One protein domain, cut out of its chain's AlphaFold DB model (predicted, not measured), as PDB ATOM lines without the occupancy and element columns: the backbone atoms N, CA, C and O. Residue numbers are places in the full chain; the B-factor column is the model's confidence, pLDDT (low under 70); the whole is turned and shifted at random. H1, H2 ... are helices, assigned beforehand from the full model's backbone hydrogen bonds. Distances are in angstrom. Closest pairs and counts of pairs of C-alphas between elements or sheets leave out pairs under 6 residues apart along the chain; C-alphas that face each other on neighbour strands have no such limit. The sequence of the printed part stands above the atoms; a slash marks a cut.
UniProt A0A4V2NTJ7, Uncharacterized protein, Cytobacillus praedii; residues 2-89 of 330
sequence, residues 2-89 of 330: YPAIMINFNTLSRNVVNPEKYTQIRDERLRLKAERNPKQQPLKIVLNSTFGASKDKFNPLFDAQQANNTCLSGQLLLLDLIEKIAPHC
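AT A GLANCE: This is residues 2 to 89 of the 330 residues of an uncharacterized protein of Cytobacillus praedii (UniProt A0A4V2NTJ7). The long helix H4 and the helical hairpin of H2 and H3 form a V, with short H1 in its angle; residues 78 to 89 stick out. The printed part has 88 residues, with four named helices in chain order H1 to H4: all helix. It is only just loose, close to compact, with a radius of gyration of the C-alphas of 14.9 A, and flat, 41 by 36 by 19 A.

HOW THE PARTS SIT: H4, residues 64 to 88, touches H1, residues 2 to 8, with residues 70 to 74 alone, about perpendicular at 86 degrees; the closest C-alphas, of Ile 5 and Thr 70, are 6.2 A apart. H3, residues 40 to 53, touches H1 with residues 47 to 51 alone, the closest C-alphas being Pro 3 and Leu 47, 6.1 A. H2, residues 19 to 34, is apart from H4. O i to N i+4 pairs are within hydrogen-bond range throughout H1, and for 11 of 12 in H2, 8 of 10 in H3 and 18 of 21 in H4.

IN THESE COORDINATES: H1 begins at C-alpha 2 (42.607, -27.152, -5.338); H4, 37.0 A long, ends at C-alpha 88 (62.642, -21.709, -22.123).

THE WHOLE: The printed part has no cut, and no printed residue is under 70.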
ATOM      1  N   TYR A   2      43.527 -27.832  -6.278       90.44
ATOM      2  CA  TYR A   2      42.607 -27.152  -5.338       90.44
ATOM      3  C   TYR A   2      42.715 -27.528  -3.851       90.44
ATOM      4  O   TYR A   2      42.738 -26.600  -3.048       90.44
ATOM      5  N   PRO A   3      42.864 -28.807  -3.447       91.88
ATOM      6  CA  PRO A   3      43.051 -29.128  -2.029       91.88
ATOM      7  C   PRO A   3      44.273 -28.442  -1.403       91.88
ATOM      8  O   PRO A   3      44.205 -27.992  -0.266       91.88
ATOM      9  N   ALA A   4      45.370 -28.307  -2.156       91.31
ATOM     10  CA  ALA A   4      46.557 -27.592  -1.693       91.31
ATOM     11  C   ALA A   4      46.295 -26.084  -1.575       91.31
ATOM     12  O   ALA A   4      46.715 -25.482  -0.597       91.31
ATOM     13  N   ILE A   5      45.533 -25.481  -2.501       93.69
ATOM     14  CA  ILE A   5      45.145 -24.060  -2.401       93.69
ATOM     15  C   ILE A   5      44.277 -23.815  -1.159       93.69
ATOM     16  O   ILE A   5      44.509 -22.865  -0.412       93.69
ATOM     17  N   MET A   6      43.296 -24.689  -0.925       94.81
ATOM     18  CA  MET A   6      42.388 -24.604   0.222       94.81
ATOM     19  C   MET A   6      43.132 -24.634   1.554       94.81
ATOM     20  O   MET A   6      42.776 -23.873   2.451       94.81
ATOM     21  N   ILE A   7      44.173 -25.465   1.653       93.25
ATOM     22  CA  ILE A   7      45.010 -25.595   2.849       93.25
ATOM     23  C   ILE A   7      46.007 -24.431   2.945       93.25
ATOM     24  O   ILE A   7      45.997 -23.701   3.930       93.25
ATOM     25  N   ASN A   8      46.832 -24.216   1.919       92.06
ATOM     26  CA  ASN A   8      47.966 -23.286   1.980       92.06
ATOM     27  C   ASN A   8      47.542 -21.810   2.033       92.06
ATOM     28  O   ASN A   8      48.247 -20.997   2.620       92.06
ATOM     29  N   PHE A   9      46.405 -21.461   1.422       92.62
ATOM     30  CA  PHE A   9      45.909 -20.080   1.342       92.62
ATOM     31  C   PHE A   9      44.639 -19.860   2.169       92.62
ATOM     32  O   PHE A   9      43.990 -18.827   2.029       92.62
ATOM     33  N   ASN A  10      44.260 -20.831   3.009       93.56
ATOM     34  CA  ASN A  10      43.066 -20.772   3.853       93.56
ATOM     35  C   ASN A  10      41.781 -20.430   3.062       93.56
ATOM     36  O   ASN A  10      40.954 -19.609   3.466       93.56
ATOM     37  N   THR A  11      41.633 -21.054   1.887       95.56
ATOM     38  CA  THR A  11      40.502 -20.833   0.964       95.56
ATOM     39  C   THR A  11      39.434 -21.930   1.040       95.56
ATOM     40  O   THR A  11      38.538 -21.995   0.200       95.56
ATOM     41  N   LEU A  12      39.498 -22.808   2.046       96.62
ATOM     42  CA  LEU A  12      38.444 -23.786   2.327       96.62
ATOM     43  C   LEU A  12      37.113 -23.079   2.653       96.62
ATOM     44  O   LEU A  12      37.112 -21.984   3.217       96.62
ATOM     45  N   SER A  13      35.978 -23.702   2.312       96.44
ATOM     46  CA  SER A  13      34.648 -23.177   2.662       96.44
ATOM     47  C   SER A  13      34.545 -22.889   4.162       96.44
ATOM     48  O   SER A  13      34.871 -23.746   4.986       96.44
ATOM     49  N   ARG A  14      34.035 -21.702   4.515       95.75
ATOM     50  CA  ARG A  14      33.844 -21.281   5.914       95.75
ATOM     51  C   ARG A  14      32.770 -22.091   6.639       95.75
ATOM     52  O   ARG A  14      32.699 -22.045   7.860       95.75
ATOM     53  N   ASN A  15      31.971 -22.867   5.905       94.69
ATOM     54  CA  ASN A  15      30.960 -23.755   6.478       94.69
ATOM     55  C   ASN A  15      31.561 -25.078   6.987       94.69
ATOM     56  O   ASN A  15      30.851 -25.897   7.572       94.69
ATOM     57  N   VAL A  16      32.857 -25.332   6.760       93.94
ATOM     58  CA  VAL A  16      33.537 -26.496   7.336       93.94
ATOM     59  C   VAL A  16      33.786 -26.252   8.823       93.94
ATOM     60  O   VAL A  16      34.636 -25.454   9.198       93.94
ATOM     61  N   VAL A  17      33.077 -27.001   9.672       91.56
ATOM     62  CA  VAL A  17      33.145 -26.874  11.141       91.56
ATOM     63  C   VAL A  17      34.556 -27.105  11.693       91.56
ATOM     64  O   VAL A  17      34.979 -26.422  12.616       91.56
ATOM     65  N   ASN A  18      35.284 -28.080  11.144       92.94
ATOM     66  CA  ASN A  18      36.653 -28.384  11.553       92.94
ATOM     67  C   ASN A  18      37.566 -28.443  10.311       92.94
ATOM     68  O   ASN A  18      37.653 -29.500   9.675       92.94
ATOM     69  N   PRO A  19      38.229 -27.326   9.954       92.44
ATOM     70  CA  PRO A  19      39.164 -27.263   8.832       92.44
ATOM     71  C   PRO A  19      40.356 -28.219   8.963       92.44
ATOM     72  O   PRO A  19      40.821 -28.751   7.956       92.44
ATOM     73  N   GLU A  20      40.818 -28.510  10.183       94.19
ATOM     74  CA  GLU A  20      41.958 -29.408  10.420       94.19
ATOM     75  C   GLU A  20      41.677 -30.829   9.926       94.19
ATOM     76  O   GLU A  20      42.574 -31.489   9.402       94.19
ATOM     77  N   LYS A  21      40.418 -31.287   9.995       94.31
ATOM     78  CA  LYS A  21      40.026 -32.583   9.419       94.31
ATOM     79  C   LYS A  21      40.303 -32.656   7.921       94.31
ATOM     80  O   LYS A  21      40.655 -33.722   7.426       94.31
ATOM     81  N   TYR A  22      40.157 -31.552   7.188       95.19
ATOM     82  CA  TYR A  22      40.456 -31.528   5.756       95.19
ATOM     83  C   TYR A  22      41.952 -31.768   5.503       95.19
ATOM     84  O   TYR A  22      42.315 -32.587   4.655       95.19
ATOM     85  N   THR A  23      42.812 -31.135   6.305       94.56
ATOM     86  CA  THR A  23      44.264 -31.360   6.300       94.56
ATOM     87  C   THR A  23      44.611 -32.802   6.679       94.56
ATOM     88  O   THR A  23      45.340 -33.457   5.938       94.56
ATOM     89  N   GLN A  24      44.008 -33.349   7.740       96.00
ATOM     90  CA  GLN A  24      44.209 -34.744   8.161       96.00
ATOM     91  C   GLN A  24      43.813 -35.745   7.066       96.00
ATOM     92  O   GLN A  24      44.542 -36.699   6.808       96.00
ATOM     93  N   ILE A  25      42.689 -35.518   6.376       95.75
ATOM     94  CA  ILE A  25      42.255 -36.350   5.240       95.75
ATOM     95  C   ILE A  25      43.288 -36.297   4.107       95.75
ATOM     96  O   ILE A  25      43.569 -37.320   3.476       95.75
ATOM     97  N   ARG A  26      43.859 -35.116   3.832       94.50
ATOM     98  CA  ARG A  26      44.921 -34.936   2.833       94.50
ATOM     99  C   ARG A  26      46.194 -35.675   3.233       94.50
ATOM    100  O   ARG A  26      46.737 -36.390   2.392       94.50
ATOM    101  N   ASP A  27      46.632 -35.554   4.480       94.56
ATOM    102  CA  ASP A  27      47.856 -36.185   4.988       94.56
ATOM    103  C   ASP A  27      47.728 -37.713   5.013       94.56
ATOM    104  O   ASP A  27      48.577 -38.424   4.472       94.56
ATOM    105  N   GLU A  28      46.606 -38.228   5.520       96.00
ATOM    106  CA  GLU A  28      46.312 -39.662   5.526       96.00
ATOM    107  C   GLU A  28      46.243 -40.224   4.103       96.00
ATOM    108  O   GLU A  28      46.755 -41.306   3.812       96.00
ATOM    109  N   ARG A  29      45.672 -39.463   3.164       95.81
ATOM    110  CA  ARG A  29      45.679 -39.849   1.753       95.81
ATOM    111  C   ARG A  29      47.101 -39.966   1.206       95.81
ATOM    112  O   ARG A  29      47.352 -40.887   0.429       95.81
ATOM    113  N   LEU A  30      48.005 -39.044   1.543       93.19
ATOM    114  CA  LEU A  30      49.396 -39.092   1.082       93.19
ATOM    115  C   LEU A  30      50.125 -40.313   1.652       93.19
ATOM    116  O   LEU A  30      50.760 -41.036   0.881       93.19
ATOM    117  N   ARG A  31      49.935 -40.607   2.944       96.19
ATOM    118  CA  ARG A  31      50.447 -41.828   3.584       96.19
ATOM    119  C   ARG A  31      49.967 -43.088   2.858       96.19
ATOM    120  O   ARG A  31      50.776 -43.884   2.385       96.19
ATOM    121  N   LEU A  32      48.656 -43.224   2.653       96.25
ATOM    122  CA  LEU A  32      48.067 -44.372   1.954       96.25
ATOM    123  C   LEU A  32      48.481 -44.454   0.472       96.25
ATOM    124  O   LEU A  32      48.605 -45.554  -0.071       96.25
ATOM    125  N   LYS A  33      48.702 -43.315  -0.208       93.12
ATOM    126  CA  LYS A  33      49.226 -43.269  -1.589       93.12
ATOM    127  C   LYS A  33      50.648 -43.838  -1.640       93.12
ATOM    128  O   LYS A  33      50.929 -44.615  -2.552       93.12
ATOM    129  N   ALA A  34      51.502 -43.496  -0.674       93.31
ATOM    130  CA  ALA A  34      52.862 -44.031  -0.570       93.31
ATOM    131  C   ALA A  34      52.864 -45.552  -0.330       93.31
ATOM    132  O   ALA A  34      53.630 -46.276  -0.960       93.31
ATOM    133  N   GLU A  35      51.924 -46.050   0.475       95.62
ATOM    134  CA  GLU A  35      51.706 -47.485   0.727       95.62
ATOM    135  C   GLU A  35      51.037 -48.233  -0.449       95.62
ATOM    136  O   GLU A  35      50.800 -49.437  -0.365       95.62
ATOM    137  N   ARG A  36      50.686 -47.541  -1.547       93.31
ATOM    138  CA  ARG A  36      49.886 -48.075  -2.673       93.31
ATOM    139  C   ARG A  36      48.554 -48.698  -2.229       93.31
ATOM    140  O   ARG A  36      48.020 -49.593  -2.884       93.31
ATOM    141  N   ASN A  37      47.985 -48.195  -1.137       94.12
ATOM    142  CA  ASN A  37      46.767 -48.724  -0.544       94.12
ATOM    143  C   ASN A  37      45.518 -48.179  -1.276       94.12
ATOM    144  O   ASN A  37      45.335 -46.957  -1.353       94.12
ATOM    145  N   PRO A  38      44.608 -49.037  -1.785       94.62
ATOM    146  CA  PRO A  38      43.410 -48.594  -2.507       94.62
ATOM    147  C   PRO A  38      42.474 -47.715  -1.660       94.62
ATOM    148  O   PRO A  38      41.723 -46.916  -2.223       94.62
ATOM    149  N   LYS A  39      42.572 -47.762  -0.321       94.62
ATOM    150  CA  LYS A  39      41.817 -46.889   0.597       94.62
ATOM    151  C   LYS A  39      42.088 -45.389   0.405       94.62
ATOM    152  O   LYS A  39      41.279 -44.578   0.847       94.62
ATOM    153  N   GLN A  40      43.148 -44.987  -0.306       94.94
ATOM    154  CA  GLN A  40      43.355 -43.574  -0.660       94.94
ATOM    155  C   GLN A  40      42.298 -43.031  -1.644       94.94
ATOM    156  O   GLN A  40      42.104 -41.817  -1.732       94.94
ATOM    157  N   GLN A  41      41.621 -43.905  -2.407       92.94
ATOM    158  CA  GLN A  41      40.691 -43.494  -3.466       92.94
ATOM    159  C   GLN A  41      39.462 -42.738  -2.920       92.94
ATOM    160  O   GLN A  41      39.218 -41.633  -3.408       92.94
ATOM    161  N   PRO A  42      38.731 -43.228  -1.893       95.62
ATOM    162  CA  PRO A  42      37.664 -42.454  -1.254       95.62
ATOM    163  C   PRO A  42      38.119 -41.089  -0.729       95.62
ATOM    164  O   PRO A  42      37.441 -40.088  -0.955       95.62
ATOM    165  N   LEU A  43      39.297 -41.011  -0.098       95.62
ATOM    166  CA  LEU A  43      39.832 -39.746   0.424       95.62
ATOM    167  C   LEU A  43      40.082 -38.736  -0.704       95.62
ATOM    168  O   LEU A  43      39.780 -37.553  -0.563       95.62
ATOM    169  N   LYS A  44      40.566 -39.206  -1.863       94.06
ATOM    170  CA  LYS A  44      40.715 -38.374  -3.068       94.06
ATOM    171  C   LYS A  44      39.377 -37.780  -3.516       94.06
ATOM    172  O   LYS A  44      39.341 -36.614  -3.906       94.06
ATOM    173  N   ILE A  45      38.304 -38.575  -3.486       93.19
ATOM    174  CA  ILE A  45      36.961 -38.128  -3.882       93.19
ATOM    175  C   ILE A  45      36.497 -37.013  -2.953       93.19
ATOM    176  O   ILE A  45      36.101 -35.961  -3.446       93.19
ATOM    177  N   VAL A  46      36.615 -37.206  -1.636       93.06
ATOM    178  CA  VAL A  46      36.244 -36.188  -0.643       93.06
ATOM    179  C   VAL A  46      36.991 -34.885  -0.920       93.06
ATOM    180  O   VAL A  46      36.348 -33.885  -1.221       93.06
ATOM    181  N   LEU A  47      38.328 -34.917  -0.951       93.44
ATOM    182  CA  LEU A  47      39.154 -33.724  -1.167       93.44
ATOM    183  C   LEU A  47      38.796 -32.968  -2.455       93.44
ATOM    184  O   LEU A  47      38.663 -31.745  -2.432       93.44
ATOM    185  N   ASN A  48      38.625 -33.683  -3.570       91.06
ATOM    186  CA  ASN A  48      38.338 -33.070  -4.869       91.06
ATOM    187  C   ASN A  48      36.887 -32.573  -4.985       91.06
ATOM    188  O   ASN A  48      36.632 -31.577  -5.661       91.06
ATOM    189  N   SER A  49      35.940 -33.259  -4.339       93.06
ATOM    190  CA  SER A  49      34.516 -32.903  -4.350       93.06
ATOM    191  C   SER A  49      34.212 -31.631  -3.558       93.06
ATOM    192  O   SER A  49      33.302 -30.897  -3.938       93.06
ATOM    193  N   THR A  50      35.002 -31.318  -2.522       93.44
ATOM    194  CA  THR A  50      34.795 -30.150  -1.648       93.44
ATOM    195  C   THR A  50      34.731 -28.830  -2.415       93.44
ATOM    196  O   THR A  50      33.874 -28.004  -2.122       93.44
ATOM    197  N   PHE A  51      35.566 -28.650  -3.443       92.38
ATOM    198  CA  PHE A  51      35.519 -27.460  -4.303       92.38
ATOM    199  C   PHE A  51      34.233 -27.367  -5.131       92.38
ATOM    200  O   PHE A  51      33.659 -26.293  -5.286       92.38
ATOM    201  N   GLY A  52      33.761 -28.494  -5.672       92.56
ATOM    202  CA  GLY A  52      32.486 -28.529  -6.388       92.56
ATOM    203  C   GLY A  52      31.317 -28.217  -5.455       92.56
ATOM    204  O   GLY A  52      30.467 -27.393  -5.782       92.56
ATOM    205  N   ALA A  53      31.331 -28.818  -4.265       94.31
ATOM    206  CA  ALA A  53      30.331 -28.606  -3.227       94.31
ATOM    207  C   ALA A  53      30.269 -27.140  -2.768       94.31
ATOM    208  O   ALA A  53      29.178 -26.603  -2.613       94.31
ATOM    209  N   SER A  54      31.408 -26.447  -2.643       95.38
ATOM    210  CA  SER A  54      31.416 -25.029  -2.263       95.38
ATOM    211  C   SER A  54      30.832 -24.090  -3.326       95.38
ATOM    212  O   SER A  54      30.560 -22.931  -3.022       95.38
ATOM    213  N   LYS A  55      30.611 -24.560  -4.562       94.06
ATOM    214  CA  LYS A  55      29.969 -23.790  -5.645       94.06
ATOM    215  C   LYS A  55      28.468 -24.039  -5.777       94.06
ATOM    216  O   LYS A  55      27.784 -23.240  -6.417       94.06
ATOM    217  N   ASP A  56      27.965 -25.140  -5.233       94.81
ATOM    218  CA  ASP A  56      26.566 -25.527  -5.366       94.81
ATOM    219  C   ASP A  56      25.712 -24.844  -4.294       94.81
ATOM    220  O   ASP A  56      25.856 -25.139  -3.115       94.81
ATOM    221  N   LYS A  57      24.799 -23.958  -4.713       95.81
ATOM    222  CA  LYS A  57      23.919 -23.173  -3.827       95.81
ATOM    223  C   LYS A  57      23.032 -24.027  -2.918       95.81
ATOM    224  O   LYS A  57      22.539 -23.513  -1.920       95.81
ATOM    225  N   PHE A  58      22.802 -25.290  -3.272       95.94
ATOM    226  CA  PHE A  58      21.979 -26.212  -2.490       95.94
ATOM    227  C   PHE A  58      22.805 -27.106  -1.558       95.94
ATOM    228  O   PHE A  58      22.240 -27.876  -0.782       95.94
ATOM    229  N   ASN A  59      24.135 -27.025  -1.619       96.25
ATOM    230  CA  ASN A  59      25.017 -27.826  -0.787       96.25
ATOM    231  C   ASN A  59      25.318 -27.107   0.544       96.25
ATOM    232  O   ASN A  59      25.624 -25.916   0.529       96.25
ATOM    233  N   PRO A  60      25.335 -27.802   1.699       95.50
ATOM    234  CA  PRO A  60      25.721 -27.197   2.978       95.50
ATOM    235  C   PRO A  60      27.117 -26.551   2.987       95.50
ATOM    236  O   PRO A  60      27.374 -25.629   3.757       95.50
ATOM    237  N   LEU A  61      28.029 -27.001   2.120       95.19
ATOM    238  CA  LEU A  61      29.370 -26.430   1.981       95.19
ATOM    239  C   LEU A  61      29.417 -25.160   1.121       95.19
ATOM    240  O   LEU A  61      30.511 -24.624   0.930       95.19
ATOM    241  N   PHE A  62      28.282 -24.685   0.598       97.12
ATOM    242  CA  PHE A  62      28.222 -23.539  -0.302       97.12
ATOM    243  C   PHE A  62      28.909 -22.298   0.274       97.12
ATOM    244  O   PHE A  62      28.484 -21.736   1.281       97.12
ATOM    245  N   ASP A  63      29.947 -21.836  -0.416       97.31
ATOM    246  CA  ASP A  63      30.679 -20.622  -0.088       97.31
ATOM    247  C   ASP A  63      31.274 -20.042  -1.375       97.31
ATOM    248  O   ASP A  63      32.408 -20.336  -1.766       97.31
ATOM    249  N   ALA A  64      30.479 -19.227  -2.073       95.81
ATOM    250  CA  ALA A  64      30.866 -18.654  -3.360       95.81
ATOM    251  C   ALA A  64      32.136 -17.788  -3.275       95.81
ATOM    252  O   ALA A  64      32.917 -17.755  -4.226       95.81
ATOM    253  N   GLN A  65      32.364 -17.110  -2.146       96.38
ATOM    254  CA  GLN A  65      33.548 -16.274  -1.952       96.38
ATOM    255  C   GLN A  65      34.811 -17.134  -1.901       96.38
ATOM    256  O   GLN A  65      35.746 -16.896  -2.661       96.38
ATOM    257  N   GLN A  66      34.814 -18.175  -1.066       96.62
ATOM    258  CA  GLN A  66      35.956 -19.082  -0.945       96.62
ATOM    259  C   GLN A  66      36.178 -19.909  -2.217       96.62
ATOM    260  O   GLN A  66      37.320 -20.129  -2.627       96.62
ATOM    261  N   ALA A  67      35.099 -20.291  -2.908       95.25
ATOM    262  CA  ALA A  67      35.195 -20.935  -4.214       95.25
ATOM    263  C   ALA A  67      35.875 -20.027  -5.257       95.25
ATOM    264  O   ALA A  67      36.743 -20.488  -6.004       95.25
ATOM    265  N   ASN A  68      35.526 -18.738  -5.292       95.75
ATOM    266  CA  ASN A  68      36.155 -17.768  -6.189       95.75
ATOM    267  C   ASN A  68      37.617 -17.517  -5.814       95.75
ATOM    268  O   ASN A  68      38.467 -17.569  -6.699       95.75
ATOM    269  N   ASN A  69      37.920 -17.327  -4.525       96.25
ATOM    270  CA  ASN A  69      39.292 -17.169  -4.037       96.25
ATOM    271  C   ASN A  69      40.159 -18.366  -4.450       96.25
ATOM    272  O   ASN A  69      41.193 -18.183  -5.081       96.25
ATOM    273  N   THR A  70      39.683 -19.595  -4.216       94.88
ATOM    274  CA  THR A  70      40.378 -20.825  -4.633       94.88
ATOM    275  C   THR A  70      40.644 -20.846  -6.143       94.88
ATOM    276  O   THR A  70      41.734 -21.211  -6.591       94.88
ATOM    277  N   CYS A  71      39.644 -20.470  -6.947       93.94
ATOM    278  CA  CYS A  71      39.741 -20.486  -8.402       93.94
ATOM    279  C   CYS A  71      40.730 -19.435  -8.928       93.94
ATOM    280  O   CYS A  71      41.591 -19.769  -9.742       93.94
ATOM    281  N   LEU A  72      40.619 -18.192  -8.456       94.38
ATOM    282  CA  LEU A  72      41.478 -17.080  -8.860       94.38
ATOM    283  C   LEU A  72      42.924 -17.317  -8.429       94.38
ATOM    284  O   LEU A  72      43.826 -17.180  -9.250       94.38
ATOM    285  N   SER A  73      43.147 -17.759  -7.187       94.31
ATOM    286  CA  SER A  73      44.481 -18.133  -6.717       94.31
ATOM    287  C   SER A  73      45.101 -19.201  -7.614       94.31
ATOM    288  O   SER A  73      46.243 -19.050  -8.023       94.31
ATOM    289  N   GLY A  74      44.349 -20.240  -7.996       93.06
ATOM    290  CA  GLY A  74      44.865 -21.289  -8.883       93.06
ATOM    291  C   GLY A  74      45.254 -20.779 -10.268       93.06
ATOM    292  O   GLY A  74      46.289 -21.175 -10.796       93.06
ATOM    293  N   GLN A  75      44.455 -19.880 -10.845       93.25
ATOM    294  CA  GLN A  75      44.753 -19.273 -12.145       93.25
ATOM    295  C   GLN A  75      45.990 -18.373 -12.090       93.25
ATOM    296  O   GLN A  75      46.841 -18.475 -12.968       93.25
ATOM    297  N   LEU A  76      46.110 -17.538 -11.055       94.00
ATOM    298  CA  LEU A  76      47.253 -16.640 -10.877       94.00
ATOM    299  C   LEU A  76      48.545 -17.412 -10.599       94.00
ATOM    300  O   LEU A  76      49.572 -17.106 -11.190       94.00
ATOM    301  N   LEU A  77      48.484 -18.446  -9.756       94.38
ATOM    302  CA  LEU A  77      49.616 -19.331  -9.470       94.38
ATOM    303  C   LEU A  77      50.122 -20.025 -10.740       94.38
ATOM    304  O   LEU A  77      51.325 -20.066 -10.987       94.38
ATOM    305  N   LEU A  78      49.205 -20.545 -11.559       94.38
ATOM    306  CA  LEU A  78      49.559 -21.206 -12.810       94.38
ATOM    307  C   LEU A  78      50.117 -20.222 -13.846       94.38
ATOM    308  O   LEU A  78      51.086 -20.550 -14.524       94.38
ATOM    309  N   LEU A  79      49.530 -19.027 -13.959       95.06
ATOM    310  CA  LEU A  79      50.031 -17.968 -14.836       95.06
ATOM    311  C   LEU A  79      51.455 -17.559 -14.442       95.06
ATOM    312  O   LEU A  79      52.340 -17.540 -15.290       95.06
ATOM    313  N   ASP A  80      51.685 -17.338 -13.150       95.62
ATOM    314  CA  ASP A  80      52.985 -16.982 -12.579       95.62
ATOM    315  C   ASP A  80      54.066 -18.056 -12.819       95.62
ATOM    316  O   ASP A  80      55.243 -17.715 -12.977       95.62
ATOM    317  N   LEU A  81      53.685 -19.340 -12.867       95.69
ATOM    318  CA  LEU A  81      54.572 -20.433 -13.280       95.69
ATOM    319  C   LEU A  81      54.850 -20.379 -14.788       95.69
ATOM    320  O   LEU A  81      56.008 -20.441 -15.200       95.69
ATOM    321  N   ILE A  82      53.798 -20.250 -15.605       95.94
ATOM    322  CA  ILE A  82      53.893 -20.216 -17.072       95.94
ATOM    323  C   ILE A  82      54.800 -19.076 -17.536       95.94
ATOM    324  O   ILE A  82      55.675 -19.312 -18.361       95.94
ATOM    325  N   GLU A  83      54.647 -17.871 -16.986       96.44
ATOM    326  CA  GLU A  83      55.466 -16.707 -17.349       96.44
ATOM    327  C   GLU A  83      56.967 -16.941 -17.125       96.44
ATOM    328  O   GLU A  83      57.786 -16.447 -17.897       96.44
ATOM    329  N   LYS A  84      57.339 -17.728 -16.107       95.31
ATOM    330  CA  LYS A  84      58.745 -18.028 -15.796       95.31
ATOM    331  C   LYS A  84      59.341 -19.110 -16.690       95.31
ATOM    332  O   LYS A  84      60.537 -19.071 -16.962       95.31
ATOM    333  N   ILE A  85      58.537 -20.080 -17.127       95.50
ATOM    334  CA  ILE A  85      59.023 -21.210 -17.937       95.50
ATOM    335  C   ILE A  85      58.896 -20.963 -19.444       95.50
ATOM    336  O   ILE A  85      59.715 -21.470 -20.204       95.50
ATOM    337  N   ALA A  86      57.921 -20.160 -19.884       94.56
ATOM    338  CA  ALA A  86      57.653 -19.888 -21.297       94.56
ATOM    339  C   ALA A  86      58.866 -19.362 -22.096       94.56
ATOM    340  O   ALA A  86      58.988 -19.732 -23.261       94.56
ATOM    341  N   PRO A  87      59.809 -18.582 -21.523       95.75
ATOM    342  CA  PRO A  87      61.036 -18.195 -22.229       95.75
ATOM    343  C   PRO A  87      61.987 -19.356 -22.564       95.75
ATOM    344  O   PRO A  87      62.959 -19.157 -23.289       95.75
ATOM    345  N   HIS A  88      61.759 -20.546 -22.006       95.56
ATOM    346  CA  HIS A  88      62.642 -21.709 -22.123       95.56
ATOM    347  C   HIS A  88      61.985 -22.903 -22.821       95.56
ATOM    348  O   HIS A  88      62.640 -23.920 -23.020       95.56
ATOM    349  N   CYS A  89      60.704 -22.820 -23.181       95.38
ATOM    350  CA  CYS A  89      59.978 -23.933 -23.785       95.38
ATOM    351  C   CYS A  89      58.846 -23.458 -24.696       95.38
ATOM    352  O   CYS A  89      58.286 -22.379 -24.512       95.38
TER     353      CYS A  89